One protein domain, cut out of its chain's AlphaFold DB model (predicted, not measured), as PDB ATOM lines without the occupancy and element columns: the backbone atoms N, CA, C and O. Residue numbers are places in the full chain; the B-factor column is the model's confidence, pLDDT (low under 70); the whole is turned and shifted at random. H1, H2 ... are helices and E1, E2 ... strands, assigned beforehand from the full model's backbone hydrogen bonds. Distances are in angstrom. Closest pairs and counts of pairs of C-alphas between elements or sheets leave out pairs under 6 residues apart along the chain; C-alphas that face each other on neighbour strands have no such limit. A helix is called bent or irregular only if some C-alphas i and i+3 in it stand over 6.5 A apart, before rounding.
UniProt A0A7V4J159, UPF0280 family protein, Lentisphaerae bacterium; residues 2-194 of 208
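What this domain is: This is residues 2 to 194 of the 208 residues of the protein "UPF0280 family protein" of Lentisphaerae bacterium (UniProt A0A7V4J159). A twisted sheet of six strands has three helices, H4, H5 and H6, side by side over one face, and a small sheet of three strands, E3, E4 and E9, over the other. H3 packs on H4 and H5, and the short H1 and H2 lie at one end of the body. The printed part has 193 residues, mixed helix and strand, in the order H1 H2 H3 H4 E1 E2 E3 E4 E5 E6 H5 H6 E7 E8 E9. The sheets, ordered E1 E2 E5 E6 E7 E8 and E3 E4 E9, are antiparallel. The whole is compact, with a radius of gyration of the C-alphas of 16.1 A and spans of 48 by 40 by 30 A.

How they stand to each other: H3, residues 28 to 40, only just touches H1, residues 2 to 9, with 3 pairs of C-alphas within 8 A, the closest those of Ala 30 and Leu 3, 6.5 A. H4, residues 44 to 62, touches H2, residues 11 to 15, at Met 45 and Glu 14, closest C-alphas 5.9 A apart. H4 touches H3 at a steep tilt of 50 degrees, opposite ways, closest C-alphas Pro 44 and Ser 37, 4.9 A. E1, residues 68 to 72, and E2, residues 75 to 79, are a hairpin, N 70 to O 77 3.0 A. So are E3, residues 84 to 88, and E4, residues 99 to 103, N 86 to O 101 2.8 A. E5, residues 110 to 115, pairs with E2, N 76 to O 112 2.9 A, and forms a hairpin with E6, residues 130 to 135, N 113 to O 133 2.9 A. H5, residues 138 to 151, touches H4, closest C-alphas Ala 138 and Gly 50, 4.6 A. H6, residues 155 to 165, forms a helical hairpin with H5, closest C-alphas Ala 161 and Ala 148, 5.5 A. E7, residues 171 to 178, pairs with E6, N 132 to O 175 2.8 A, and forms a hairpin with E8, residues 181 to 186, N 176 to O 183 2.8 A. E9, residues 190 to 193, pairs with E4, N 102 to O 190 2.8 A. H4, H5 and H6 are on the same face of the six-stranded sheet, two layers, helices over a sheet, at heights of 8.2, 7.8 and 8.3 A. O i to N i+4 pairs are all within hydrogen-bond range in H1, H2, H3 and H5, 12 of 15 in H4 and 5 of 7 in H6.

Where its parts are: H1 begins at C-alpha 2 (4.660, 25.367, 6.525) and E9 ends at C-alpha 193 (-13.505, 3.277, 35.882). H4 measures 25.5 A, E7 20.3 A, H5 19.7 A and H3 18.6 A. H4 and H6 are irregular, with C-alphas 46 and 49 7.7 A and 156 and 159 7.1 A apart.

The domain as a whole: The C-alphas farthest apart, those of Asn 25 and Pro 94, are 49.4 A apart. The printed part has no cut; the links H2 to H3 and E5 to E6 are long. Residues 91 to 97 and 117 to 126 are under pLDDT 70.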
ATOM      1  N   GLU A   2       3.185  25.505   6.380       88.50
ATOM      2  CA  GLU A   2       4.660  25.367   6.525       88.50
ATOM      3  C   GLU A   2       5.218  23.923   6.491       88.50
ATOM      4  O   GLU A   2       6.262  23.689   5.887       88.50
ATOM      5  N   LEU A   3       4.549  22.943   7.118       93.62
ATOM      6  CA  LEU A   3       4.999  21.540   7.080       93.62
ATOM      7  C   LEU A   3       4.758  20.883   5.712       93.62
ATOM      8  O   LEU A   3       5.613  20.142   5.238       93.62
ATOM      9  N   GLU A   4       3.610  21.148   5.089       93.81
ATOM     10  CA  GLU A   4       3.236  20.582   3.784       93.81
ATOM     11  C   GLU A   4       4.196  21.063   2.693       93.81
ATOM     12  O   GLU A   4       4.715  20.249   1.930       93.81
ATOM     13  N   ASP A   5       4.510  22.362   2.687       94.75
ATOM     14  CA  ASP A   5       5.479  22.956   1.765       94.75
ATOM     15  C   ASP A   5       6.873  22.342   1.972       94.75
ATOM     16  O   ASP A   5       7.579  22.019   1.012       94.75
ATOM     17  N   TYR A   6       7.269  22.123   3.232       95.88
ATOM     18  CA  TYR A   6       8.532  21.461   3.552       95.88
ATOM     19  C   TYR A   6       8.564  20.008   3.063       95.88
ATOM     20  O   TYR A   6       9.546  19.610   2.446       95.88
ATOM     21  N   ILE A   7       7.497  19.231   3.276       95.69
ATOM     22  CA  ILE A   7       7.386  17.847   2.790       95.69
ATOM     23  C   ILE A   7       7.430  17.800   1.258       95.69
ATOM     24  O   ILE A   7       8.092  16.933   0.694       95.69
ATOM     25  N   GLN A   8       6.792  18.750   0.571       95.75
ATOM     26  CA  GLN A   8       6.831  18.816  -0.889       95.75
ATOM     27  C   GLN A   8       8.256  19.043  -1.420       95.75
ATOM     28  O   GLN A   8       8.629  18.480  -2.451       95.75
ATOM     29  N   MET A   9       9.058  19.854  -0.722       94.88
ATOM     30  CA  MET A   9      10.468  20.089  -1.055       94.88
ATOM     31  C   MET A   9      11.399  18.961  -0.585       94.88
ATOM     32  O   MET A   9      12.443  18.748  -1.200       94.88
ATOM     33  N   HIS A  10      11.015  18.238   0.470       95.56
ATOM     34  CA  HIS A  10      11.781  17.162   1.105       95.56
ATOM     35  C   HIS A  10      10.936  15.884   1.289       95.56
ATOM     36  O   HIS A  10      10.621  15.517   2.428       95.56
ATOM     37  N   PRO A  11      10.561  15.169   0.206       95.19
ATOM     38  CA  PRO A  11       9.693  13.986   0.289       95.19
ATOM     39  C   PRO A  11      10.263  12.835   1.138       95.19
ATOM     40  O   PRO A  11       9.536  11.967   1.630       95.19
ATOM     41  N   GLU A  12      11.581  12.809   1.345       95.62
ATOM     42  CA  GLU A  12      12.247  11.895   2.272       95.62
ATOM     43  C   GLU A  12      11.778  12.071   3.723       95.62
ATOM     44  O   GLU A  12      11.803  11.110   4.487       95.62
ATOM     45  N   PHE A  13      11.308  13.265   4.102       96.31
ATOM     46  CA  PHE A  13      10.781  13.535   5.439       96.31
ATOM     47  C   PHE A  13       9.503  12.748   5.719       96.31
ATOM     48  O   PHE A  13       9.337  12.226   6.820       96.31
ATOM     49  N   GLU A  14       8.636  12.620   4.713       94.12
ATOM     50  CA  GLU A  14       7.379  11.884   4.830       94.12
ATOM     51  C   GLU A  14       7.596  10.367   4.869       94.12
ATOM     52  O   GLU A  14       6.962   9.650   5.641       94.12
ATOM     53  N   SER A  15       8.512   9.873   4.034       92.50
ATOM     54  CA  SER A  15       8.713   8.436   3.812       92.50
ATOM     55  C   SER A  15       9.715   7.775   4.766       92.50
ATOM     56  O   SER A  15       9.790   6.542   4.822       92.50
ATOM     57  N   ALA A  16      10.489   8.559   5.518       94.31
ATOM     58  CA  ALA A  16      11.466   8.036   6.459       94.31
ATOM     59  C   ALA A  16      10.805   7.230   7.589       94.31
ATOM     60  O   ALA A  16       9.875   7.686   8.246       94.31
ATOM     61  N   LEU A  17      11.347   6.040   7.865       93.88
ATOM     62  CA  LEU A  17      10.956   5.192   9.002       93.88
ATOM     63  C   LEU A  17      11.967   5.242  10.158       93.88
ATOM     64  O   LEU A  17      11.811   4.540  11.153       93.88
ATOM     65  N   SER A  18      13.006   6.058  10.013       96.69
ATOM     66  CA  SER A  18      14.096   6.265  10.964       96.69
ATOM     67  C   SER A  18      14.511   7.740  10.945       96.69
ATOM     68  O   SER A  18      14.119   8.457  10.020       96.69
ATOM     69  N   PRO A  19      15.336   8.202  11.896       98.00
ATOM     70  CA  PRO A  19      15.781   9.585  11.913       98.00
ATOM     71  C   PRO A  19      16.540   9.974  10.652       98.00
ATOM     72  O   PRO A  19      17.334   9.197  10.115       98.00
ATOM     73  N   ILE A  20      16.295  11.200  10.197       96.75
ATOM     74  CA  ILE A  20      16.954  11.799   9.040       96.75
ATOM     75  C   ILE A  20      17.511  13.172   9.401       96.75
ATOM     76  O   ILE A  20      17.045  13.840  10.326       96.75
ATOM     77  N   LYS A  21      18.514  13.610   8.642       95.44
ATOM     78  CA  LYS A  21      18.974  14.997   8.706       95.44
ATOM     79  C   LYS A  21      17.951  15.890   8.013       95.44
ATOM     80  O   LYS A  21      17.491  15.559   6.927       95.44
ATOM     81  N   ILE A  22      17.640  17.018   8.637       95.44
ATOM     82  CA  ILE A  22      16.744  18.038   8.086       95.44
ATOM     83  C   ILE A  22      17.537  19.251   7.603       95.44
ATOM     84  O   ILE A  22      18.680  19.453   8.022       95.44
ATOM     85  N   ALA A  23      16.931  20.058   6.734       92.69
ATOM     86  CA  ALA A  23      17.536  21.302   6.274       92.69
ATOM     87  C   ALA A  23      17.689  22.312   7.429       92.69
ATOM     88  O   ALA A  23      16.852  22.375   8.330       92.69
ATOM     89  N   GLU A  24      18.735  23.144   7.395       90.50
ATOM     90  CA  GLU A  24      18.986  24.155   8.440       90.50
ATOM     91  C   GLU A  24      17.845  25.180   8.555       90.50
ATOM     92  O   GLU A  24      17.533  25.661   9.643       90.50
ATOM     93  N   ASN A  25      17.184  25.476   7.434       92.00
ATOM     94  CA  ASN A  25      16.039  26.377   7.338       92.00
ATOM     95  C   ASN A  25      14.681  25.662   7.473       92.00
ATOM     96  O   ASN A  25      13.656  26.275   7.177       92.00
ATOM     97  N   ALA A  26      14.651  24.392   7.894       96.12
ATOM     98  CA  ALA A  26      13.404  23.659   8.102       96.12
ATOM     99  C   ALA A  26      12.486  24.411   9.084       96.12
ATOM    100  O   ALA A  26      12.993  24.973  10.061       96.12
ATOM    101  N   PRO A  27      11.156  24.417   8.882       97.06
ATOM    102  CA  PRO A  27      10.220  25.108   9.766       97.06
ATOM    103  C   PRO A  27      10.235  24.511  11.179       97.06
ATOM    104  O   PRO A  27      10.663  23.375  11.393       97.06
ATOM    105  N   LEU A  28       9.755  25.274  12.167       96.19
ATOM    106  CA  LEU A  28       9.832  24.888  13.583       96.19
ATOM    107  C   LEU A  28       9.217  23.507  13.857       96.19
ATOM    108  O   LEU A  28       9.821  22.709  14.573       96.19
ATOM    109  N   ILE A  29       8.057  23.221  13.262       97.12
ATOM    110  CA  ILE A  29       7.372  21.929  13.388       97.12
ATOM    111  C   ILE A  29       8.244  20.773  12.882       97.12
ATOM    112  O   ILE A  29       8.457  19.812  13.615       97.12
ATOM    113  N   ALA A  30       8.856  20.901  11.699       97.94
ATOM    114  CA  ALA A  30       9.740  19.877  11.144       97.94
ATOM    115  C   ALA A  30      10.988  19.659  12.017       97.94
ATOM    116  O   ALA A  30      11.416  18.520  12.207       97.94
ATOM    117  N   ARG A  31      11.544  20.730  12.608       98.06
ATOM    118  CA  ARG A  31      12.671  20.626  13.554       98.06
ATOM    119  C   ARG A  31      12.298  19.867  14.826       98.06
ATOM    120  O   ARG A  31      13.038  18.971  15.223       98.06
ATOM    121  N   LYS A  32      11.152  20.186  15.438       98.19
ATOM    122  CA  LYS A  32      10.663  19.491  16.642       98.19
ATOM    123  C   LYS A  32      10.335  18.016  16.358       98.19
ATOM    124  O   LYS A  32      10.713  17.148  17.138       98.19
ATOM    125  N   MET A  33       9.712  17.718  15.216       98.31
ATOM    126  CA  MET A  33       9.443  16.338  14.778       98.31
ATOM    127  C   MET A  33      10.740  15.545  14.545       98.31
ATOM    128  O   MET A  33      10.847  14.383  14.935       98.31
ATOM    129  N   ALA A  34      11.760  16.171  13.951       98.12
ATOM    130  CA  ALA A  34      13.068  15.544  13.778       98.12
ATOM    131  C   ALA A  34      13.789  15.305  15.114       98.12
ATOM    132  O   ALA A  34      14.462  14.289  15.273       98.12
ATOM    133  N   GLU A  35      13.657  16.205  16.091       98.06
ATOM    134  CA  GLU A  35      14.173  15.978  17.445       98.06
ATOM    135  C   GLU A  35      13.507  14.756  18.089       98.06
ATOM    136  O   GLU A  35      14.205  13.855  18.555       98.06
ATOM    137  N   ALA A  36      12.175  14.675  18.038       98.31
ATOM    138  CA  ALA A  36      11.447  13.531  18.575       98.31
ATOM    139  C   ALA A  36      11.825  12.218  17.884       98.31
ATOM    140  O   ALA A  36      12.066  11.205  18.545       98.31
ATOM    141  N   SER A  37      11.970  12.250  16.562       98.12
ATOM    142  CA  SER A  37      12.500  11.141  15.774       98.12
ATOM    143  C   SER A  37      13.882  10.701  16.271       98.12
ATOM    144  O   SER A  37      14.074   9.526  16.571       98.12
ATOM    145  N   ASN A  38      14.825  11.626  16.473       98.06
ATOM    146  CA  ASN A  38      16.155  11.299  16.998       98.06
ATOM    147  C   ASN A  38      16.118  10.679  18.406       98.06
ATOM    148  O   ASN A  38      16.927   9.801  18.702       98.06
ATOM    149  N   CYS A  39      15.191  11.103  19.268       97.62
ATOM    150  CA  CYS A  39      15.035  10.546  20.616       97.62
ATOM    151  C   CYS A  39      14.465   9.121  20.629       97.62
ATOM    152  O   CYS A  39      14.716   8.376  21.574       97.62
ATOM    153  N   THR A  40      13.691   8.752  19.611       97.00
ATOM    154  CA  THR A  40      12.869   7.529  19.597       97.00
ATOM    155  C   THR A  40      13.336   6.496  18.572       97.00
ATOM    156  O   THR A  40      13.000   5.321  18.674       97.00
ATOM    157  N   GLY A  41      14.114   6.910  17.570       96.31
ATOM    158  CA  GLY A  41      14.583   6.045  16.489       96.31
ATOM    159  C   GLY A  41      13.535   5.738  15.412       96.31
ATOM    160  O   GLY A  41      13.840   4.974  14.496       96.31
ATOM    161  N   VAL A  42      12.336   6.327  15.480       96.75
ATOM    162  CA  VAL A  42      11.313   6.239  14.419       96.75
ATOM    163  C   VAL A  42      11.421   7.417  13.449       96.75
ATOM    164  O   VAL A  42      12.199   8.340  13.674       96.75
ATOM    165  N   GLY A  43      10.679   7.390  12.342       97.12
ATOM    166  CA  GLY A  43      10.649   8.488  11.371       97.12
ATOM    167  C   GLY A  43       9.973   9.764  11.900       97.12
ATOM    168  O   GLY A  43       9.101   9.658  12.762       97.12
ATOM    169  N   PRO A  44      10.299  10.964  11.380       97.62
ATOM    170  CA  PRO A  44       9.711  12.229  11.844       97.62
ATOM    171  C   PRO A  44       8.182  12.276  11.790       97.62
ATOM    172  O   PRO A  44       7.551  12.791  12.714       97.62
ATOM    173  N   MET A  45       7.570  11.683  10.760       96.94
ATOM    174  CA  MET A  45       6.109  11.645  10.619       96.94
ATOM    175  C   MET A  45       5.391  10.866  11.720       96.94
ATOM    176  O   MET A  45       4.198  11.074  11.906       96.94
ATOM    177  N   ALA A  46       6.096  10.037  12.494       96.62
ATOM    178  CA  ALA A  46       5.524   9.352  13.652       96.62
ATOM    179  C   ALA A  46       5.172  10.293  14.818       96.62
ATOM    180  O   ALA A  46       4.731   9.811  15.845       96.62
ATOM    181  N   SER A  47       5.431  11.598  14.690       97.38
ATOM    182  CA  SER A  47       5.077  12.617  15.687       97.38
ATOM    183  C   SER A  47       4.075  13.655  15.175       97.38
ATOM    184  O   SER A  47       3.824  14.651  15.852       97.38
ATOM    185  N   VAL A  48       3.559  13.495  13.949       97.12
ATOM    186  CA  VAL A  48       2.781  14.548  13.277       97.12
ATOM    187  C   VAL A  48       1.458  14.836  13.984       97.12
ATOM    188  O   VAL A  48       1.042  15.994  14.051       97.12
ATOM    189  N   ALA A  49       0.799  13.814  14.528       96.69
ATOM    190  CA  ALA A  49      -0.516  13.975  15.121       96.69
ATOM    191  C   ALA A  49      -0.408  14.693  16.469       96.69
ATOM    192  O   ALA A  49      -1.065  15.722  16.667       96.69
ATOM    193  N   GLY A  50       0.520  14.241  17.319       97.88
ATOM    194  CA  GLY A  50       0.876  14.907  18.571       97.88
ATOM    195  C   GLY A  50       1.414  16.325  18.357       97.88
ATOM    196  O   GLY A  50       1.031  17.244  19.081       97.88
ATOM    197  N   ALA A  51       2.232  16.542  17.323       97.88
ATOM    198  CA  ALA A  51       2.733  17.867  16.956       97.88
ATOM    199  C   ALA A  51       1.596  18.856  16.673       97.88
ATOM    200  O   ALA A  51       1.587  19.964  17.211       97.88
ATOM    201  N   ILE A  52       0.626  18.451  15.848       97.69
ATOM    202  CA  ILE A  52      -0.533  19.281  15.508       97.69
ATOM    203  C   ILE A  52      -1.376  19.551  16.757       97.69
ATOM    204  O   ILE A  52      -1.777  20.697  16.966       97.69
ATOM    205  N   ALA A  53      -1.605  18.542  17.604       97.69
ATOM    206  CA  ALA A  53      -2.380  18.700  18.832       97.69
ATOM    207  C   ALA A  53      -1.740  19.729  19.779       97.69
ATOM    208  O   ALA A  53      -2.381  20.709  20.167       97.69
ATOM    209  N   GLN A  54      -0.449  19.569  20.080       98.56
ATOM    210  CA  GLN A  54       0.278  20.488  20.954       98.56
ATOM    211  C   GLN A  54       0.363  21.897  20.370       98.56
ATOM    212  O   GLN A  54       0.058  22.858  21.069       98.56
ATOM    213  N   MET A  55       0.752  22.049  19.100       98.00
ATOM    214  CA  MET A  55       0.913  23.382  18.511       98.00
ATOM    215  C   MET A  55      -0.415  24.135  18.406       98.00
ATOM    216  O   MET A  55      -0.436  25.350  18.586       98.00
ATOM    217  N   SER A  56      -1.523  23.430  18.157       97.12
ATOM    218  CA  SER A  56      -2.856  24.041  18.127       97.12
ATOM    219  C   SER A  56      -3.294  24.502  19.518       97.12
ATOM    220  O   SER A  56      -3.816  25.608  19.661       97.12
ATOM    221  N   ALA A  57      -3.037  23.697  20.553       97.31
ATOM    222  CA  ALA A  57      -3.322  24.074  21.934       97.31
ATOM    223  C   ALA A  57      -2.463  25.269  22.377       97.31
ATOM    224  O   ALA A  57      -2.992  26.253  22.885       97.31
ATOM    225  N   GLU A  58      -1.151  25.227  22.120       97.38
ATOM    226  CA  GLU A  58      -0.228  26.332  22.407       97.38
ATOM    227  C   GLU A  58      -0.661  27.622  21.695       97.38
ATOM    228  O   GLU A  58      -0.635  28.691  22.302       97.38
ATOM    229  N   ALA A  59      -1.108  27.540  20.437       96.75
ATOM    230  CA  ALA A  59      -1.632  28.691  19.707       96.75
ATOM    231  C   ALA A  59      -2.887  29.277  20.377       96.75
ATOM    232  O   ALA A  59      -2.943  30.483  20.600       96.75
ATOM    233  N   ALA A  60      -3.857  28.443  20.767       95.88
ATOM    234  CA  ALA A  60      -5.075  28.905  21.439       95.88
ATOM    235  C   ALA A  60      -4.793  29.567  22.801       95.88
ATOM    236  O   ALA A  60      -5.401  30.590  23.128       95.88
ATOM    237  N   ILE A  61      -3.856  29.013  23.579       96.19
ATOM    238  CA  ILE A  61      -3.410  29.603  24.850       96.19
ATOM    239  C   ILE A  61      -2.703  30.945  24.608       96.19
ATOM    240  O   ILE A  61      -2.974  31.917  25.312       96.19
ATOM    241  N   ASN A  62      -1.846  31.038  23.586       96.31
ATOM    242  CA  ASN A  62      -1.148  32.281  23.241       96.31
ATOM    243  C   ASN A  62      -2.100  33.397  22.773       96.31
ATOM    244  O   ASN A  62      -1.809  34.569  23.001       96.31
ATOM    245  N   GLU A  63      -3.248  33.047  22.188       97.00
ATOM    246  CA  GLU A  63      -4.328  33.986  21.838       97.00
ATOM    247  C   GLU A  63      -5.215  34.376  23.042       97.00
ATOM    248  O   GLU A  63      -6.166  35.145  22.903       97.00
ATOM    249  N   GLY A  64      -4.898  33.885  24.246       95.38
ATOM    250  CA  GLY A  64      -5.537  34.291  25.500       95.38
ATOM    251  C   GLY A  64      -6.586  33.321  26.040       95.38
ATOM    252  O   GLY A  64      -7.288  33.666  26.991       95.38
ATOM    253  N   THR A  65      -6.705  32.118  25.471       94.00
ATOM    254  CA  THR A  65      -7.567  31.075  26.044       94.00
ATOM    255  C   THR A  65      -6.961  30.550  27.347       94.00
ATOM    256  O   THR A  65      -5.749  30.398  27.471       94.00
ATOM    257  N   GLU A  66      -7.807  30.265  28.333       94.19
ATOM    258  CA  GLU A  66      -7.373  29.805  29.654       94.19
ATOM    259  C   GLU A  66      -7.199  28.281  29.773       94.19
ATOM    260  O   GLU A  66      -6.500  27.819  30.675       94.19
ATOM    261  N   GLU A  67      -7.840  27.519  28.884       95.94
ATOM    262  CA  GLU A  67      -7.810  26.057  28.795       95.94
ATOM    263  C   GLU A  67      -7.820  25.637  27.323       95.94
ATOM    264  O   GLU A  67      -8.508  26.240  26.503       95.94
ATOM    265  N   ALA A  68      -7.083  24.588  26.976       97.12
ATOM    266  CA  ALA A  68      -7.069  24.035  25.630       97.12
ATOM    267  C   ALA A  68      -6.898  22.517  25.691       97.12
ATOM    268  O   ALA A  68      -5.918  22.008  26.233       97.12
ATOM    269  N   ILE A  69      -7.851  21.795  25.108       97.56
ATOM    270  CA  ILE A  69      -7.793  20.344  24.931       97.56
ATOM    271  C   ILE A  69      -7.914  20.095  23.439       97.56
ATOM    272  O   ILE A  69      -8.947  20.401  22.847       97.56
ATOM    273  N   VAL A  70      -6.854  19.576  22.829       97.81
ATOM    274  CA  VAL A  70      -6.836  19.284  21.395       97.81
ATOM    275  C   VAL A  70      -6.598  17.798  21.203       97.81
ATOM    276  O   VAL A  70      -5.576  17.274  21.636       97.81
ATOM    277  N   GLU A  71      -7.551  17.146  20.543       94.94
ATOM    278  CA  GLU A  71      -7.474  15.759  20.091       94.94
ATOM    279  C   GLU A  71      -7.195  15.739  18.586       94.94
ATOM    280  O   GLU A  71      -7.879  16.401  17.802       94.94
ATOM    281  N   ASN A  72      -6.209  14.949  18.176       92.94
ATOM    282  CA  ASN A  72      -5.945  14.637  16.783       92.94
ATOM    283  C   ASN A  72      -5.792  13.119  16.621       92.94
ATOM    284  O   ASN A  72      -4.689  12.581  16.614       92.94
ATOM    285  N   GLY A  73      -6.922  12.415  16.531       89.19
ATOM    286  CA  GLY A  73      -6.937  10.955  16.468       89.19
ATOM    287  C   GLY A  73      -6.651  10.323  17.830       89.19
ATOM    288  O   GLY A  73      -7.436  10.477  18.756       89.19
ATOM    289  N   GLY A  74      -5.554   9.570  17.946       90.31
ATOM    290  CA  GLY A  74      -5.143   8.937  19.209       90.31
ATOM    291  C   GLY A  74      -4.350   9.859  20.139       90.31
ATOM    292  O   GLY A  74      -3.980   9.438  21.234       90.31
ATOM    293  N   ASP A  75      -4.074  11.086  19.697       97.00
ATOM    294  CA  ASP A  75      -3.096  11.980  20.304       97.00
ATOM    295  C   ASP A  75      -3.763  13.225  20.864       97.00
ATOM    296  O   ASP A  75      -4.445  13.961  20.151       97.00
ATOM    297  N   ILE A  76      -3.569  13.453  22.160       97.62
ATOM    298  CA  ILE A  76      -4.253  14.504  22.904       97.62
ATOM    299  C   ILE A  76      -3.221  15.360  23.624       97.62
ATOM    300  O   ILE A  76      -2.353  14.834  24.323       97.62
ATOM    301  N   PHE A  77      -3.343  16.681  23.500       98.62
ATOM    302  CA  PHE A  77      -2.624  17.645  24.329       98.62
ATOM    303  C   PHE A  77      -3.612  18.432  25.189       98.62
ATOM    304  O   PHE A  77      -4.636  18.905  24.695       98.62
ATOM    305  N   ILE A  78      -3.305  18.553  26.479       98.25
ATOM    306  CA  ILE A  78      -4.219  19.067  27.498       98.25
ATOM    307  C   ILE A  78      -3.515  20.170  28.279       98.25
ATOM    308  O   ILE A  78      -2.489  19.930  28.912       98.25
ATOM    309  N   PHE A  79      -4.123  21.349  28.289       97.38
ATOM    310  CA  PHE A  79      -3.913  22.414  29.259       97.38
ATOM    311  C   PHE A  79      -5.267  22.690  29.923       97.38
ATOM    312  O   PHE A  79      -6.189  23.146  29.248       97.38
ATOM    313  N   ALA A  80      -5.415  22.378  31.210       95.56
ATOM    314  CA  ALA A  80      -6.712  22.419  31.885       95.56
ATOM    315  C   ALA A  80      -6.612  23.038  33.283       95.56
ATOM    316  O   ALA A  80      -5.608  22.895  33.980       95.56
ATOM    317  N   LYS A  81      -7.682  23.711  33.695       95.62
ATOM    318  CA  LYS A  81      -7.908  24.291  35.021       95.62
ATOM    319  C   LYS A  81      -8.841  23.438  35.871       95.62
ATOM    320  O   LYS A  81      -8.795  23.550  37.092       95.62
ATOM    321  N   GLU A  82      -9.619  22.557  35.248       95.38
ATOM    322  CA  GLU A  82     -10.450  21.558  35.921       95.38
ATOM    323  C   GLU A  82     -10.022  20.121  35.565       95.38
ATOM    324  O   GLU A  82      -9.379  19.903  34.534       95.38
ATOM    325  N   PRO A  83     -10.338  19.112  36.401       96.31
ATOM    326  CA  PRO A  83      -9.997  17.726  36.103       96.31
ATOM    327  C   PRO A  83     -10.609  17.224  34.787       96.31
ATOM    328  O   PRO A  83     -11.808  17.384  34.547       96.31
ATOM    329  N   VAL A  84      -9.804  16.529  33.983       95.75
ATOM    330  CA  VAL A  84     -10.197  15.954  32.687       95.75
ATOM    331  C   VAL A  84     -10.190  14.429  32.771       95.75
ATOM    332  O   VAL A  84      -9.294  13.835  33.366       95.75
ATOM    333  N   GLU A  85     -11.184  13.776  32.170       94.56
ATOM    334  CA  GLU A  85     -11.265  12.315  32.079       94.56
ATOM    335  C   GLU A  85     -11.136  11.880  30.616       94.56
ATOM    336  O   GLU A  85     -11.979  12.227  29.791       94.56
ATOM    337  N   ILE A  86     -10.093  11.110  30.301       91.50
ATOM    338  CA  ILE A  86      -9.802  10.610  28.952       91.50
ATOM    339  C   ILE A  86     -10.052   9.107  28.909       91.50
ATOM    340  O   ILE A  86      -9.341   8.334  29.552       91.50
ATOM    341  N   GLY A  87     -11.068   8.689  28.157       90.06
ATOM    342  CA  GLY A  87     -11.385   7.276  27.958       90.06
ATOM    343  C   GLY A  87     -10.279   6.541  27.197       90.06
ATOM    344  O   GLY A  87      -9.755   7.051  26.211       90.06
ATOM    345  N   ILE A  88      -9.945   5.327  27.637       86.19
ATOM    346  CA  ILE A  88      -9.003   4.446  26.940       86.19
ATOM    347  C   ILE A  88      -9.793   3.372  26.192       86.19
ATOM    348  O   ILE A  88     -10.496   2.563  26.804       86.19
ATOM    349  N   TYR A  89      -9.633   3.332  24.870       79.25
ATOM    350  CA  TYR A  89     -10.291   2.364  23.996       79.25
ATOM    351  C   TYR A  89      -9.256   1.428  23.372       79.25
ATOM    352  O   TYR A  89      -8.392   1.864  22.616       79.25
ATOM    353  N   SER A  90      -9.347   0.131  23.681       70.44
ATOM    354  CA  SER A  90      -8.493  -0.905  23.085       70.44
ATOM    355  C   SER A  90      -9.337  -1.991  22.421       70.44
ATOM    356  O   SER A  90     -10.447  -2.297  22.859       70.44
ATOM    357  N   ASN A  91      -8.798  -2.611  21.371       62.91
ATOM    358  CA  ASN A  91      -9.474  -3.702  20.660       62.91
ATOM    359  C   ASN A  91      -9.476  -5.034  21.445       62.91
ATOM    360  O   ASN A  91     -10.171  -5.979  21.065       62.91
ATOM    361  N   SER A  92      -8.722  -5.112  22.543       58.94
ATOM    362  CA  SER A  92      -8.543  -6.293  23.391       58.94
ATOM    363  C   SER A  92      -9.656  -6.457  24.443       58.94
ATOM    364  O   SER A  92      -9.854  -5.624  25.323       58.94
ATOM    365  N   THR A  93     -10.373  -7.584  24.396       53.56
ATOM    366  CA  THR A  93     -11.266  -8.074  25.469       53.56
ATOM    367  C   THR A  93     -10.461  -8.721  26.605       53.56
ATOM    368  O   THR A  93      -9.474  -9.383  26.288       53.56
ATOM    369  N   PRO A  94     -10.858  -8.615  27.898       47.75
ATOM    370  CA  PRO A  94     -12.187  -8.269  28.424       47.75
ATOM    371  C   PRO A  94     -12.321  -6.863  29.038       47.75
ATOM    372  O   PRO A  94     -13.390  -6.532  29.540       47.75
ATOM    373  N   LEU A  95     -11.291  -6.015  28.975       53.72
ATOM    374  CA  LEU A  95     -11.323  -4.635  29.495       53.72
ATOM    375  C   LEU A  95     -12.050  -3.641  28.575       53.72
ATOM    376  O   LEU A  95     -11.887  -2.432  28.738       53.72
ATOM    377  N   LYS A  96     -12.848  -4.150  27.626       53.16
ATOM    378  CA  LYS A  96     -13.682  -3.345  26.733       53.16
ATOM    379  C   LYS A  96     -14.460  -2.316  27.561       53.16
ATOM    380  O   LYS A  96     -15.327  -2.663  28.362       53.16
ATOM    381  N   ASP A  97     -14.100  -1.057  27.340       59.22
ATOM    382  CA  ASP A  97     -14.958   0.113  27.494       59.22
ATOM    383  C   ASP A  97     -15.142   0.710  28.899       59.22
ATOM    384  O   ASP A  97     -16.026   1.539  29.078       59.22
ATOM    385  N   ASN A  98     -14.294   0.386  29.885       73.38
ATOM    386  CA  ASN A  98     -14.472   0.898  31.256       73.38
ATOM    387  C   ASN A  98     -13.229   1.525  31.905       73.38
ATOM    388  O   ASN A  98     -13.191   1.609  33.130       73.38
ATOM    389  N   LEU A  99     -12.219   1.965  31.154       84.69
ATOM    390  CA  LEU A  99     -11.057   2.656  31.731       84.69
ATOM    391  C   LEU A  99     -10.963   4.094  31.236       84.69
ATOM    392  O   LEU A  99     -11.192   4.368  30.059       84.69
ATOM    393  N   ALA A 100     -10.608   4.997  32.141       90.75
ATOM    394  CA  ALA A 100     -10.245   6.363  31.806       90.75
ATOM    395  C   ALA A 100      -9.038   6.815  32.633       90.75
ATOM    396  O   ALA A 100      -8.837   6.366  33.764       90.75
ATOM    397  N   LEU A 101      -8.242   7.710  32.060       93.44
ATOM    398  CA  LEU A 101      -7.233   8.477  32.774       93.44
ATOM    399  C   LEU A 101      -7.898   9.731  33.320       93.44
ATOM    400  O   LEU A 101      -8.514  10.480  32.567       93.44
ATOM    401  N   ARG A 102      -7.774   9.957  34.623       96.00
ATOM    402  CA  ARG A 102      -8.163  11.205  35.264       96.00
ATOM    403  C   ARG A 102      -6.923  12.070  35.428       96.00
ATOM    404  O   ARG A 102      -6.021  11.696  36.174       96.00
ATOM    405  N   ILE A 103      -6.916  13.193  34.723       97.19
ATOM    406  CA  ILE A 103      -5.860  14.198  34.712       97.19
ATOM    407  C   ILE A 103      -6.294  15.352  35.605       97.19
ATOM    408  O   ILE A 103      -7.380  15.907  35.427       97.19
ATOM    409  N   MET A 104      -5.454  15.707  36.565       97.50
ATOM    410  CA  MET A 104      -5.639  16.868  37.421       97.50
ATOM    411  C   MET A 104      -4.981  18.112  36.800       97.50
ATOM    412  O   MET A 104      -4.001  17.983  36.066       97.50
ATOM    413  N   PRO A 105      -5.480  19.329  37.087       96.75
ATOM    414  CA  PRO A 105      -4.930  20.569  36.523       96.75
ATOM    415  C   PRO A 105      -3.420  20.751  36.732       96.75
ATOM    416  O   PRO A 105      -2.724  21.227  35.837       96.75
ATOM    417  N   ASP A 106      -2.897  20.328  37.886       97.38
ATOM    418  CA  ASP A 106      -1.477  20.400  38.257       97.38
ATOM    419  C   ASP A 106      -0.582  19.392  37.517       97.38
ATOM    420  O   ASP A 106       0.644  19.488  37.583       97.38
ATOM    421  N   GLU A 107      -1.177  18.453  36.778       97.31
ATOM    422  CA  GLU A 107      -0.471  17.564  35.856       97.31
ATOM    423  C   GLU A 107      -0.322  18.182  34.456       97.31
ATOM    424  O   GLU A 107       0.433  17.651  33.643       97.31
ATOM    425  N   THR A 108      -1.015  19.292  34.166       97.12
ATOM    426  CA  THR A 108      -1.006  19.949  32.849       97.12
ATOM    427  C   THR A 108       0.065  21.061  32.752       97.12
ATOM    428  O   THR A 108       0.407  21.674  33.765       97.12
ATOM    429  N   PRO A 109       0.632  21.350  31.558       97.94
ATOM    430  CA  PRO A 109       0.344  20.717  30.276       97.94
ATOM    431  C   PRO A 109       0.837  19.270  30.204       97.94
ATOM    432  O   PRO A 109       1.933  18.951  30.667       97.94
ATOM    433  N   ILE A 110       0.025  18.413  29.592       98.50
ATOM    434  CA  ILE A 110       0.295  16.983  29.427       98.50
ATOM    435  C   ILE A 110      -0.158  16.521  28.047       98.50
ATOM    436  O   ILE A 110      -1.136  17.019  27.491       98.50
ATOM    437  N   SER A 111       0.555  15.542  27.507       98.62
ATOM    438  CA  SER A 111       0.194  14.825  26.293       98.62
ATOM    439  C   SER A 111      -0.056  13.359  26.598       98.62
ATOM    440  O   SER A 111       0.655  12.749  27.404       98.62
ATOM    441  N   ILE A 112      -1.083  12.819  25.956       98.19
ATOM    442  CA  ILE A 112      -1.465  11.414  25.992       98.19
ATOM    443  C   ILE A 112      -1.586  10.990  24.537       98.19
ATOM    444  O   ILE A 112      -2.527  11.382  23.852       98.19
ATOM    445  N   CYS A 113      -0.602  10.236  24.071       98.06
ATOM    446  CA  CYS A 113      -0.486   9.834  22.678       98.06
ATOM    447  C   CYS A 113      -0.611   8.328  22.548       98.06
ATOM    448  O   CYS A 113      -0.135   7.589  23.415       98.06
ATOM    449  N   ALA A 114      -1.253   7.872  21.480       94.69
ATOM    450  CA  ALA A 114      -1.606   6.472  21.336       94.69
ATOM    451  C   ALA A 114      -1.337   5.952  19.930       94.69
ATOM    452  O   ALA A 114      -1.799   6.498  18.934       94.69
ATOM    453  N   SER A 115      -0.662   4.810  19.863       93.12
ATOM    454  CA  SER A 115      -0.403   4.101  18.616       93.12
ATOM    455  C   SER A 115      -0.930   2.676  18.696       93.12
ATOM    456  O   SER A 115      -0.967   2.053  19.759       93.12
ATOM    457  N   SER A 116      -1.352   2.136  17.557       84.69
ATOM    458  CA  SER A 116      -1.814   0.755  17.455       84.69
ATOM    459  C   SER A 116      -1.308   0.119  16.169       84.69
ATOM    460  O   SER A 116      -1.119   0.788  15.154       84.69
ATOM    461  N   GLY A 117      -1.128  -1.198  16.202       66.88
ATOM    462  CA  GLY A 117      -0.853  -2.030  15.034       66.88
ATOM    463  C   GLY A 117      -2.097  -2.396  14.214       66.88
ATOM    464  O   GLY A 117      -1.983  -2.927  13.113       66.88
ATOM    465  N   LYS A 118      -3.299  -2.186  14.775       53.66
ATOM    466  CA  LYS A 118      -4.557  -2.785  14.285       53.66
ATOM    467  C   LYS A 118      -5.678  -1.783  13.975       53.66
ATOM    468  O   LYS A 118      -6.723  -2.211  13.485       53.66
ATOM    469  N   MET A 119      -5.510  -0.484  14.237       40.94
ATOM    470  CA  MET A 119      -6.579   0.515  14.088       40.94
ATOM    471  C   MET A 119      -6.298   1.470  12.912       40.94
ATOM    472  O   MET A 119      -5.426   2.327  12.992       40.94
ATOM    473  N   GLY A 120      -7.066   1.332  11.820       39.84
ATOM    474  CA  GLY A 120      -7.113   2.287  10.695       39.84
ATOM    475  C   GLY A 120      -6.292   1.926   9.443       39.84
ATOM    476  O   GLY A 120      -5.330   1.173   9.496       39.84
ATOM    477  N   ARG A 121      -6.704   2.462   8.279       31.30
ATOM    478  CA  ARG A 121      -6.185   2.175   6.913       31.30
ATOM    479  C   ARG A 121      -4.752   2.661   6.626       31.30
ATOM    480  O   ARG A 121      -4.285   2.509   5.498       31.30
ATOM    481  N   SER A 122      -4.071   3.229   7.609       38.50
ATOM    482  CA  SER A 122      -2.726   3.778   7.462       38.50
ATOM    483  C   SER A 122      -1.738   2.815   8.106       38.50
ATOM    484  O   SER A 122      -1.876   2.454   9.268       38.50
ATOM    485  N   PHE A 123      -0.787   2.341   7.307       35.78
ATOM    486  CA  PHE A 123       0.178   1.297   7.642       35.78
ATOM    487  C   PHE A 123       0.959   1.581   8.940       35.78
ATOM    488  O   PHE A 123       2.032   2.176   8.905       35.78
ATOM    489  N   SER A 124       0.510   1.027  10.064       42.62
ATOM    490  CA  SER A 124       1.425   0.539  11.093       42.62
ATOM    491  C   SER A 124       1.646  -0.956  10.842       42.62
ATOM    492  O   SER A 124       0.727  -1.727  10.581       42.62
ATOM    493  N   LYS A 125       2.907  -1.397  10.840       43.59
ATOM    494  CA  LYS A 125       3.275  -2.813  10.633       43.59
ATOM    495  C   LYS A 125       3.129  -3.656  11.916       43.59
ATOM    496  O   LYS A 125       3.588  -4.799  11.949       43.59
ATOM    497  N   GLY A 126       2.574  -3.079  12.981       53.19
ATOM    498  CA  GLY A 126       2.564  -3.651  14.327       53.19
ATOM    499  C   GLY A 126       1.433  -4.651  14.557       53.19
ATOM    500  O   GLY A 126       0.440  -4.672  13.839       53.19
ATOM    501  N   LYS A 127       1.565  -5.477  15.599       76.75
ATOM    502  CA  LYS A 127       0.461  -6.305  16.123       76.75
ATOM    503  C   LYS A 127      -0.081  -5.791  17.457       76.75
ATOM    504  O   LYS A 127      -1.045  -6.375  17.947       76.75
ATOM    505  N   CYS A 128       0.528  -4.727  17.991       87.00
ATOM    506  CA  CYS A 128       0.147  -4.067  19.232       87.00
ATOM    507  C   CYS A 128      -1.334  -3.667  19.212       87.00
ATOM    508  O   CYS A 128      -1.765  -2.997  18.268       87.00
ATOM    509  N   ASP A 129      -2.104  -4.058  20.228       87.62
ATOM    510  CA  ASP A 129      -3.504  -3.639  20.328       87.62
ATOM    511  C   ASP A 129      -3.604  -2.142  20.639       87.62
ATOM    512  O   ASP A 129      -4.379  -1.442  19.985       87.62
ATOM    513  N   LEU A 130      -2.803  -1.655  21.594       91.00
ATOM    514  CA  LEU A 130      -2.668  -0.234  21.925       91.00
ATOM    515  C   LEU A 130      -1.393   0.018  22.747       91.00
ATOM    516  O   LEU A 130      -1.173  -0.651  23.755       91.00
ATOM    517  N   ALA A 131      -0.607   1.024  22.381       94.75
ATOM    518  CA  ALA A 131       0.436   1.601  23.221       94.75
ATOM    519  C   ALA A 131       0.106   3.074  23.469       94.75
ATOM    520  O   ALA A 131      -0.018   3.840  22.519       94.75
ATOM    521  N   LEU A 132      -0.044   3.450  24.736       96.56
ATOM    522  CA  LEU A 132      -0.328   4.805  25.193       96.56
ATOM    523  C   LEU A 132       0.890   5.342  25.936       96.56
ATOM    524  O   LEU A 132       1.381   4.702  26.867       96.56
ATOM    525  N   VAL A 133       1.361   6.521  25.548       98.56
ATOM    526  CA  VAL A 133       2.506   7.199  26.154       98.56
ATOM    527  C   VAL A 133       2.082   8.552  26.699       98.56
ATOM    528  O   VAL A 133       1.326   9.289  26.071       98.56
ATOM    529  N   VAL A 134       2.594   8.868  27.885       98.69
ATOM    530  CA  VAL A 134       2.377  10.132  28.578       98.69
ATOM    531  C   VAL A 134       3.689  10.904  28.638       98.69
ATOM    532  O   VAL A 134       4.689  10.389  29.143       98.69
ATOM    533  N   ALA A 135       3.680  12.149  28.172       98.62
ATOM    534  CA  ALA A 135       4.799  13.088  28.294       98.62
ATOM    535  C   ALA A 135       4.277  14.527  28.383       98.62
ATOM    536  O   ALA A 135       3.118  14.786  28.081       98.62
ATOM    537  N   GLN A 136       5.122  15.494  28.740       98.12
ATOM    538  CA  GLN A 136       4.760  16.912  28.581       98.12
ATOM    539  C   GLN A 136       4.872  17.378  27.116       98.12
ATOM    540  O   GLN A 136       4.214  18.330  26.717       98.12
ATOM    541  N   ASN A 137       5.702  16.709  26.309       98.44
ATOM    542  CA  ASN A 137       5.940  17.030  24.903       98.44
ATOM    543  C   ASN A 137       5.231  16.008  23.995       98.44
ATOM    544  O   ASN A 137       5.659  14.855  23.924       98.44
ATOM    545  N   ALA A 138       4.194  16.435  23.269       98.56
ATOM    546  CA  ALA A 138       3.408  15.564  22.394       98.56
ATOM    547  C   ALA A 138       4.189  15.071  21.174       98.56
ATOM    548  O   ALA A 138       3.916  13.979  20.687       98.56
ATOM    549  N   PHE A 139       5.195  15.823  20.708       98.62
ATOM    550  CA  PHE A 139       6.082  15.344  19.644       98.62
ATOM    551  C   PHE A 139       6.799  14.064  20.091       98.62
ATOM    552  O   PHE A 139       6.909  13.104  19.330       98.62
ATOM    553  N   ILE A 140       7.269  14.048  21.345       98.69
ATOM    554  CA  ILE A 140       7.937  12.893  21.948       98.69
ATOM    555  C   ILE A 140       6.933  11.785  22.248       98.69
ATOM    556  O   ILE A 140       7.218  10.638  21.919       98.69
ATOM    557  N   ALA A 141       5.784  12.104  22.853       98.69
ATOM    558  CA  ALA A 141       4.795  11.095  23.225       98.69
ATOM    559  C   ALA A 141       4.274  10.309  22.012       98.69
ATOM    560  O   ALA A 141       4.235   9.083  22.077       98.69
ATOM    561  N   ASP A 142       3.946  10.976  20.902       98.56
ATOM    562  CA  ASP A 142       3.443  10.340  19.672       98.56
ATOM    563  C   ASP A 142       4.512   9.437  19.024       98.56
ATOM    564  O   ASP A 142       4.315   8.227  18.835       98.56
ATOM    565  N   ALA A 143       5.731   9.962  18.845       98.31
ATOM    566  CA  ALA A 143       6.840   9.164  18.323       98.31
ATOM    567  C   ALA A 143       7.179   7.969  19.234       98.31
ATOM    568  O   ALA A 143       7.451   6.866  18.748       98.31
ATOM    569  N   ALA A 144       7.137   8.161  20.554       98.62
ATOM    570  CA  ALA A 144       7.384   7.111  21.536       98.62
ATOM    571  C   ALA A 144       6.257   6.068  21.564       98.62
ATOM    572  O   ALA A 144       6.544   4.882  21.723       98.62
ATOM    573  N   ALA A 145       4.998   6.465  21.359       97.94
ATOM    574  CA  ALA A 145       3.878   5.536  21.228       97.94
ATOM    575  C   ALA A 145       4.056   4.650  19.988       97.94
ATOM    576  O   ALA A 145       3.916   3.427  20.071       97.94
ATOM    577  N   THR A 146       4.463   5.241  18.860       96.69
ATOM    578  CA  THR A 146       4.802   4.494  17.641       96.69
ATOM    579  C   THR A 146       5.993   3.552  17.859       96.69
ATOM    580  O   THR A 146       5.949   2.390  17.447       96.69
ATOM    581  N   PHE A 147       7.048   4.005  18.543       97.38
ATOM    582  CA  PHE A 147       8.186   3.165  18.928       97.38
ATOM    583  C   PHE A 147       7.749   1.970  19.789       97.38
ATOM    584  O   PHE A 147       8.054   0.825  19.449       97.38
ATOM    585  N   ALA A 148       6.978   2.218  20.848       97.19
ATOM    586  CA  ALA A 148       6.474   1.188  21.748       97.19
ATOM    587  C   ALA A 148       5.609   0.160  21.006       97.19
ATOM    588  O   ALA A 148       5.822  -1.046  21.142       97.19
ATOM    589  N   ALA A 149       4.681   0.620  20.162       94.94
ATOM    590  CA  ALA A 149       3.823  -0.254  19.367       94.94
ATOM    591  C   ALA A 149       4.622  -1.138  18.391       94.94
ATOM    592  O   ALA A 149       4.260  -2.295  18.169       94.94
ATOM    593  N   ASN A 150       5.731  -0.633  17.838       94.19
ATOM    594  CA  ASN A 150       6.616  -1.405  16.959       94.19
ATOM    595  C   ASN A 150       7.394  -2.511  17.695       94.19
ATOM    596  O   ASN A 150       7.761  -3.512  17.070       94.19
ATOM    597  N   LEU A 151       7.638  -2.355  19.001       95.38
ATOM    598  CA  LEU A 151       8.293  -3.372  19.827       95.38
ATOM    599  C   LEU A 151       7.365  -4.535  20.194       95.38
ATOM    600  O   LEU A 151       7.858  -5.622  20.481       95.38
ATOM    601  N   VAL A 152       6.045  -4.328  20.172       92.94
ATOM    602  CA  VAL A 152       5.062  -5.296  20.672       92.94
ATOM    603  C   VAL A 152       4.459  -6.118  19.534       92.94
ATOM    604  O   VAL A 152       3.729  -5.611  18.675       92.94
ATOM    605  N   LYS A 153       4.740  -7.426  19.541       90.56
ATOM    606  CA  LYS A 153       4.146  -8.408  18.623       90.56
ATOM    607  C   LYS A 153       3.239  -9.399  19.343       90.56
ATOM    608  O   LYS A 153       2.271  -9.850  18.728       90.56
ATOM    609  N   THR A 154       3.578  -9.740  20.582       90.81
ATOM    610  CA  THR A 154       2.817 -10.620  21.479       90.81
ATOM    611  C   THR A 154       2.884 -10.108  22.922       90.81
ATOM    612  O   THR A 154       3.634  -9.178  23.230       90.81
ATOM    613  N   ALA A 155       2.091 -10.691  23.825       90.12
ATOM    614  CA  ALA A 155       2.073 -10.302  25.238       90.12
ATOM    615  C   ALA A 155       3.439 -10.440  25.946       90.12
ATOM    616  O   ALA A 155       3.714  -9.713  26.900       90.12
ATOM    617  N   GLU A 156       4.315 -11.335  25.484       94.06
ATOM    618  CA  GLU A 156       5.661 -11.516  26.041       94.06
ATOM    619  C   GLU A 156       6.571 -10.295  25.820       94.06
ATOM    620  O   GLU A 156       7.492 -10.065  26.607       94.06
ATOM    621  N   ASP A 157       6.289  -9.479  24.800       95.56
ATOM    622  CA  ASP A 157       7.082  -8.293  24.464       95.56
ATOM    623  C   ASP A 157       6.783  -7.089  25.377       95.56
ATOM    624  O   ASP A 157       7.561  -6.133  25.403       95.56
ATOM    625  N   ILE A 158       5.681  -7.120  26.142       94.75
ATOM    626  CA  ILE A 158       5.194  -5.978  26.939       94.75
ATOM    627  C   ILE A 158       6.294  -5.430  27.854       94.75
ATOM    628  O   ILE A 158       6.586  -4.238  27.822       94.75
ATOM    629  N   ASN A 159       6.946  -6.286  28.648       97.06
ATOM    630  CA  ASN A 159       7.953  -5.836  29.617       97.06
ATOM    631  C   ASN A 159       9.165  -5.183  28.943       97.06
ATOM    632  O   ASN A 159       9.699  -4.194  29.447       97.06
ATOM    633  N   HIS A 160       9.586  -5.720  27.796       97.75
ATOM    634  CA  HIS A 160      10.669  -5.138  27.013       97.75
ATOM    635  C   HIS A 160      10.261  -3.765  26.464       97.75
ATOM    636  O   HIS A 160      10.988  -2.795  26.655       97.75
ATOM    637  N   ALA A 161       9.067  -3.652  25.876       97.31
ATOM    638  CA  ALA A 161       8.564  -2.394  25.334       97.31
ATOM    639  C   ALA A 161       8.393  -1.304  26.407       97.31
ATOM    640  O   ALA A 161       8.790  -0.161  26.177       97.31
ATOM    641  N   LEU A 162       7.881  -1.649  27.595       98.19
ATOM    642  CA  LEU A 162       7.798  -0.722  28.733       98.19
ATOM    643  C   LEU A 162       9.186  -0.198  29.134       98.19
ATOM    644  O   LEU A 162       9.372   1.007  29.296       98.19
ATOM    645  N   SER A 163      10.159  -1.105  29.269       98.19
ATOM    646  CA  SER A 163      11.529  -0.778  29.676       98.19
ATOM    647  C   SER A 163      12.237   0.119  28.662       98.19
ATOM    648  O   SER A 163      12.813   1.134  29.046       98.19
ATOM    649  N   GLU A 164      12.188  -0.218  27.370       98.44
ATOM    650  CA  GLU A 164      12.850   0.584  26.337       98.44
ATOM    651  C   GLU A 164      12.185   1.950  26.158       98.44
ATOM    652  O   GLU A 164      12.884   2.949  26.003       98.44
ATOM    653  N   THR A 165      10.852   2.028  26.244       98.38
ATOM    654  CA  THR A 165      10.152   3.306  26.049       98.38
ATOM    655  C   THR A 165      10.430   4.287  27.187       98.38
ATOM    656  O   THR A 165      10.637   5.469  26.934       98.38
ATOM    657  N   LEU A 166      10.533   3.816  28.434       97.75
ATOM    658  CA  LEU A 166      10.884   4.676  29.573       97.75
ATOM    659  C   LEU A 166      12.328   5.201  29.555       97.75
ATOM    660  O   LEU A 166      12.658   6.086  30.342       97.75
ATOM    661  N   LYS A 167      13.205   4.678  28.689       98.31
ATOM    662  CA  LYS A 167      14.551   5.242  28.492       98.31
ATOM    663  C   LYS A 167      14.541   6.472  27.587       98.31
ATOM    664  O   LYS A 167      15.533   7.200  27.558       98.31
ATOM    665  N   ILE A 168      13.463   6.690  26.832       98.38
ATOM    666  CA  ILE A 168      13.324   7.854  25.961       98.38
ATOM    667  C   ILE A 168      13.185   9.092  26.842       98.38
ATOM    668  O   ILE A 168      12.392   9.131  27.785       98.38
ATOM    669  N   ARG A 169      13.985  10.114  26.531       93.94
ATOM    670  CA  ARG A 169      13.975  11.387  27.252       93.94
ATOM    671  C   ARG A 169      12.560  11.977  27.255       93.94
ATOM    672  O   ARG A 169      11.883  11.938  26.235       93.94
ATOM    673  N   ASP A 170      12.154  12.541  28.387       95.88
ATOM    674  CA  ASP A 170      10.882  13.257  28.580       95.88
ATOM    675  C   ASP A 170       9.608  12.387  28.564       95.88
ATOM    676  O   ASP A 170       8.517  12.912  28.795       95.88
ATOM    677  N   VAL A 171       9.721  11.064  28.383       98.56
ATOM    678  CA  VAL A 171       8.600  10.138  28.605       98.56
ATOM    679  C   VAL A 171       8.352   9.982  30.107       98.56
ATOM    680  O   VAL A 171       9.217   9.526  30.855       98.56
ATOM    681  N   SER A 172       7.144  10.330  30.549       98.25
ATOM    682  CA  SER A 172       6.727  10.219  31.950       98.25
ATOM    683  C   SER A 172       6.203   8.827  32.280       98.25
ATOM    684  O   SER A 172       6.534   8.284  33.335       98.25
ATOM    685  N   GLY A 173       5.397   8.241  31.396       98.19
ATOM    686  CA  GLY A 173       4.741   6.959  31.633       98.19
ATOM    687  C   GLY A 173       4.254   6.296  30.356       98.19
ATOM    688  O   GLY A 173       4.122   6.932  29.312       98.19
ATOM    689  N   ILE A 174       3.992   4.997  30.449       98.19
ATOM    690  CA  ILE A 174       3.519   4.174  29.339       98.19
ATOM    691  C   ILE A 174       2.535   3.112  29.832       98.19
ATOM    692  O   ILE A 174       2.719   2.519  30.897       98.19
ATOM    693  N   MET A 175       1.513   2.850  29.021       95.62
ATOM    694  CA  MET A 175       0.566   1.753  29.166       95.62
ATOM    695  C   MET A 175       0.462   0.984  27.844       95.62
ATOM    696  O   MET A 175       0.315   1.585  26.786       95.62
ATOM    697  N   ILE A 176       0.529  -0.345  27.891       93.69
ATOM    698  CA  ILE A 176       0.444  -1.218  26.713       93.69
ATOM    699  C   ILE A 176      -0.667  -2.236  26.928       93.69
ATOM    700  O   ILE A 176      -0.703  -2.900  27.962       93.69
ATOM    701  N   PHE A 177      -1.516  -2.392  25.920       90.25
ATOM    702  CA  PHE A 177      -2.511  -3.445  25.803       90.25
ATOM    703  C   PHE A 177      -2.075  -4.397  24.693       90.25
ATOM    704  O   PHE A 177      -1.769  -3.965  23.578       90.25
ATOM    705  N   GLN A 178      -2.034  -5.690  25.003       88.81
ATOM    706  CA  GLN A 178      -1.723  -6.725  24.025       88.81
ATOM    707  C   GLN A 178      -2.292  -8.071  24.460       88.81
ATOM    708  O   GLN A 178      -2.003  -8.539  25.559       88.81
ATOM    709  N   ASP A 179      -3.073  -8.710  23.587       85.94
ATOM    710  CA  ASP A 179      -3.610 -10.067  23.776       85.94
ATOM    711  C   ASP A 179      -4.350 -10.238  25.123       85.94
ATOM    712  O   ASP A 179      -4.262 -11.264  25.797       85.94
ATOM    713  N   GLY A 180      -5.080  -9.193  25.533       81.88
ATOM    714  CA  GLY A 180      -5.839  -9.142  26.790       81.88
ATOM    715  C   GLY A 180      -5.000  -8.870  28.045       81.88
ATOM    716  O   GLY A 180      -5.562  -8.782  29.137       81.88
ATOM    717  N   MET A 181      -3.685  -8.699  27.903       86.31
ATOM    718  CA  MET A 181      -2.770  -8.305  28.973       86.31
ATOM    719  C   MET A 181      -2.552  -6.791  28.961       86.31
ATOM    720  O   MET A 181      -2.566  -6.158  27.904       86.31
ATOM    721  N   VAL A 182      -2.325  -6.222  30.148       90.38
ATOM    722  CA  VAL A 182      -1.999  -4.803  30.323       90.38
ATOM    723  C   VAL A 182      -0.690  -4.668  31.080       90.38
ATOM    724  O   VAL A 182      -0.532  -5.229  32.164       90.38
ATOM    725  N   GLY A 183       0.236  -3.903  30.513       93.12
ATOM    726  CA  GLY A 183       1.465  -3.476  31.166       93.12
ATOM    727  C   GLY A 183       1.462  -1.971  31.394       93.12
ATOM    728  O   GLY A 183       0.988  -1.222  30.546       93.12
ATOM    729  N   MET A 184       1.993  -1.524  32.528       96.25
ATOM    730  CA  MET A 184       2.110  -0.107  32.874       96.25
ATOM    731  C   MET A 184       3.455   0.151  33.537       96.25
ATOM    732  O   MET A 184       3.903  -0.660  34.349       96.25
ATOM    733  N   ALA A 185       4.079   1.283  33.228       97.38
ATOM    734  CA  ALA A 185       5.307   1.708  33.884       97.38
ATOM    735  C   ALA A 185       5.448   3.239  33.881       97.38
ATOM    736  O   ALA A 185       4.889   3.931  33.029       97.38
ATOM    737  N   GLY A 186       6.221   3.764  34.835       97.50
ATOM    738  CA  GLY A 186       6.445   5.200  34.999       97.50
ATOM    739  C   GLY A 186       5.297   5.911  35.719       97.50
ATOM    740  O   GLY A 186       4.570   5.314  36.513       97.50
ATOM    741  N   ARG A 187       5.172   7.214  35.469       97.25
ATOM    742  CA  ARG A 187       4.138   8.091  36.017       97.25
ATOM    743  C   ARG A 187       3.005   8.243  35.006       97.25
ATOM    744  O   ARG A 187       3.165   8.903  33.983       97.25
ATOM    745  N   LEU A 188       1.867   7.646  35.329       95.56
ATOM    746  CA  LEU A 188       0.611   7.786  34.598       95.56
ATOM    747  C   LEU A 188      -0.383   8.590  35.449       95.56
ATOM    748  O   LEU A 188      -0.318   8.480  36.678       95.56
ATOM    749  N   PRO A 189      -1.317   9.331  34.826       96.19
ATOM    750  CA  PRO A 189      -2.468   9.876  35.534       96.19
ATOM    751  C   PRO A 189      -3.286   8.771  36.213       96.19
ATOM    752  O   PRO A 189      -3.152   7.579  35.905       96.19
ATOM    753  N   SER A 190      -4.168   9.162  37.129       94.06
ATOM    754  CA  SER A 190      -4.960   8.201  37.899       94.06
ATOM    755  C   SER A 190      -5.879   7.382  36.990       94.06
ATOM    756  O   SER A 190      -6.694   7.939  36.258       94.06
ATOM    757  N   LEU A 191      -5.785   6.053  37.063       91.50
ATOM    758  CA  LEU A 191      -6.667   5.155  36.322       91.50
ATOM    759  C   LEU A 191      -7.988   4.977  37.079       91.50
ATOM    760  O   LEU A 191      -8.005   4.494  38.213       91.50
ATOM    761  N   ILE A 192      -9.095   5.342  36.442       89.44
ATOM    762  CA  ILE A 192     -10.446   5.231  36.997       89.44
ATOM    763  C   ILE A 192     -11.320   4.325  36.131       89.44
ATOM    764  O   ILE A 192     -11.011   4.048  34.967       89.44
ATOM    765  N   LYS A 193     -12.447   3.877  36.694       84.56
ATOM    766  CA  LYS A 193     -13.505   3.277  35.882       84.56
ATOM    767  C   LYS A 193     -14.154   4.365  35.032       84.56
ATOM    768  O   LYS A 193     -14.494   5.425  35.548       84.56
ATOM    769  N   ASN A 194     -14.365   4.085  33.753       73.38
ATOM    770  CA  ASN A 194     -15.171   4.940  32.899       73.38
ATOM    771  C   ASN A 194     -16.655   4.713  33.235       73.38
ATOM    772  O   ASN A 194     -17.311   3.842  32.676       73.38
TER     773      ASN A 194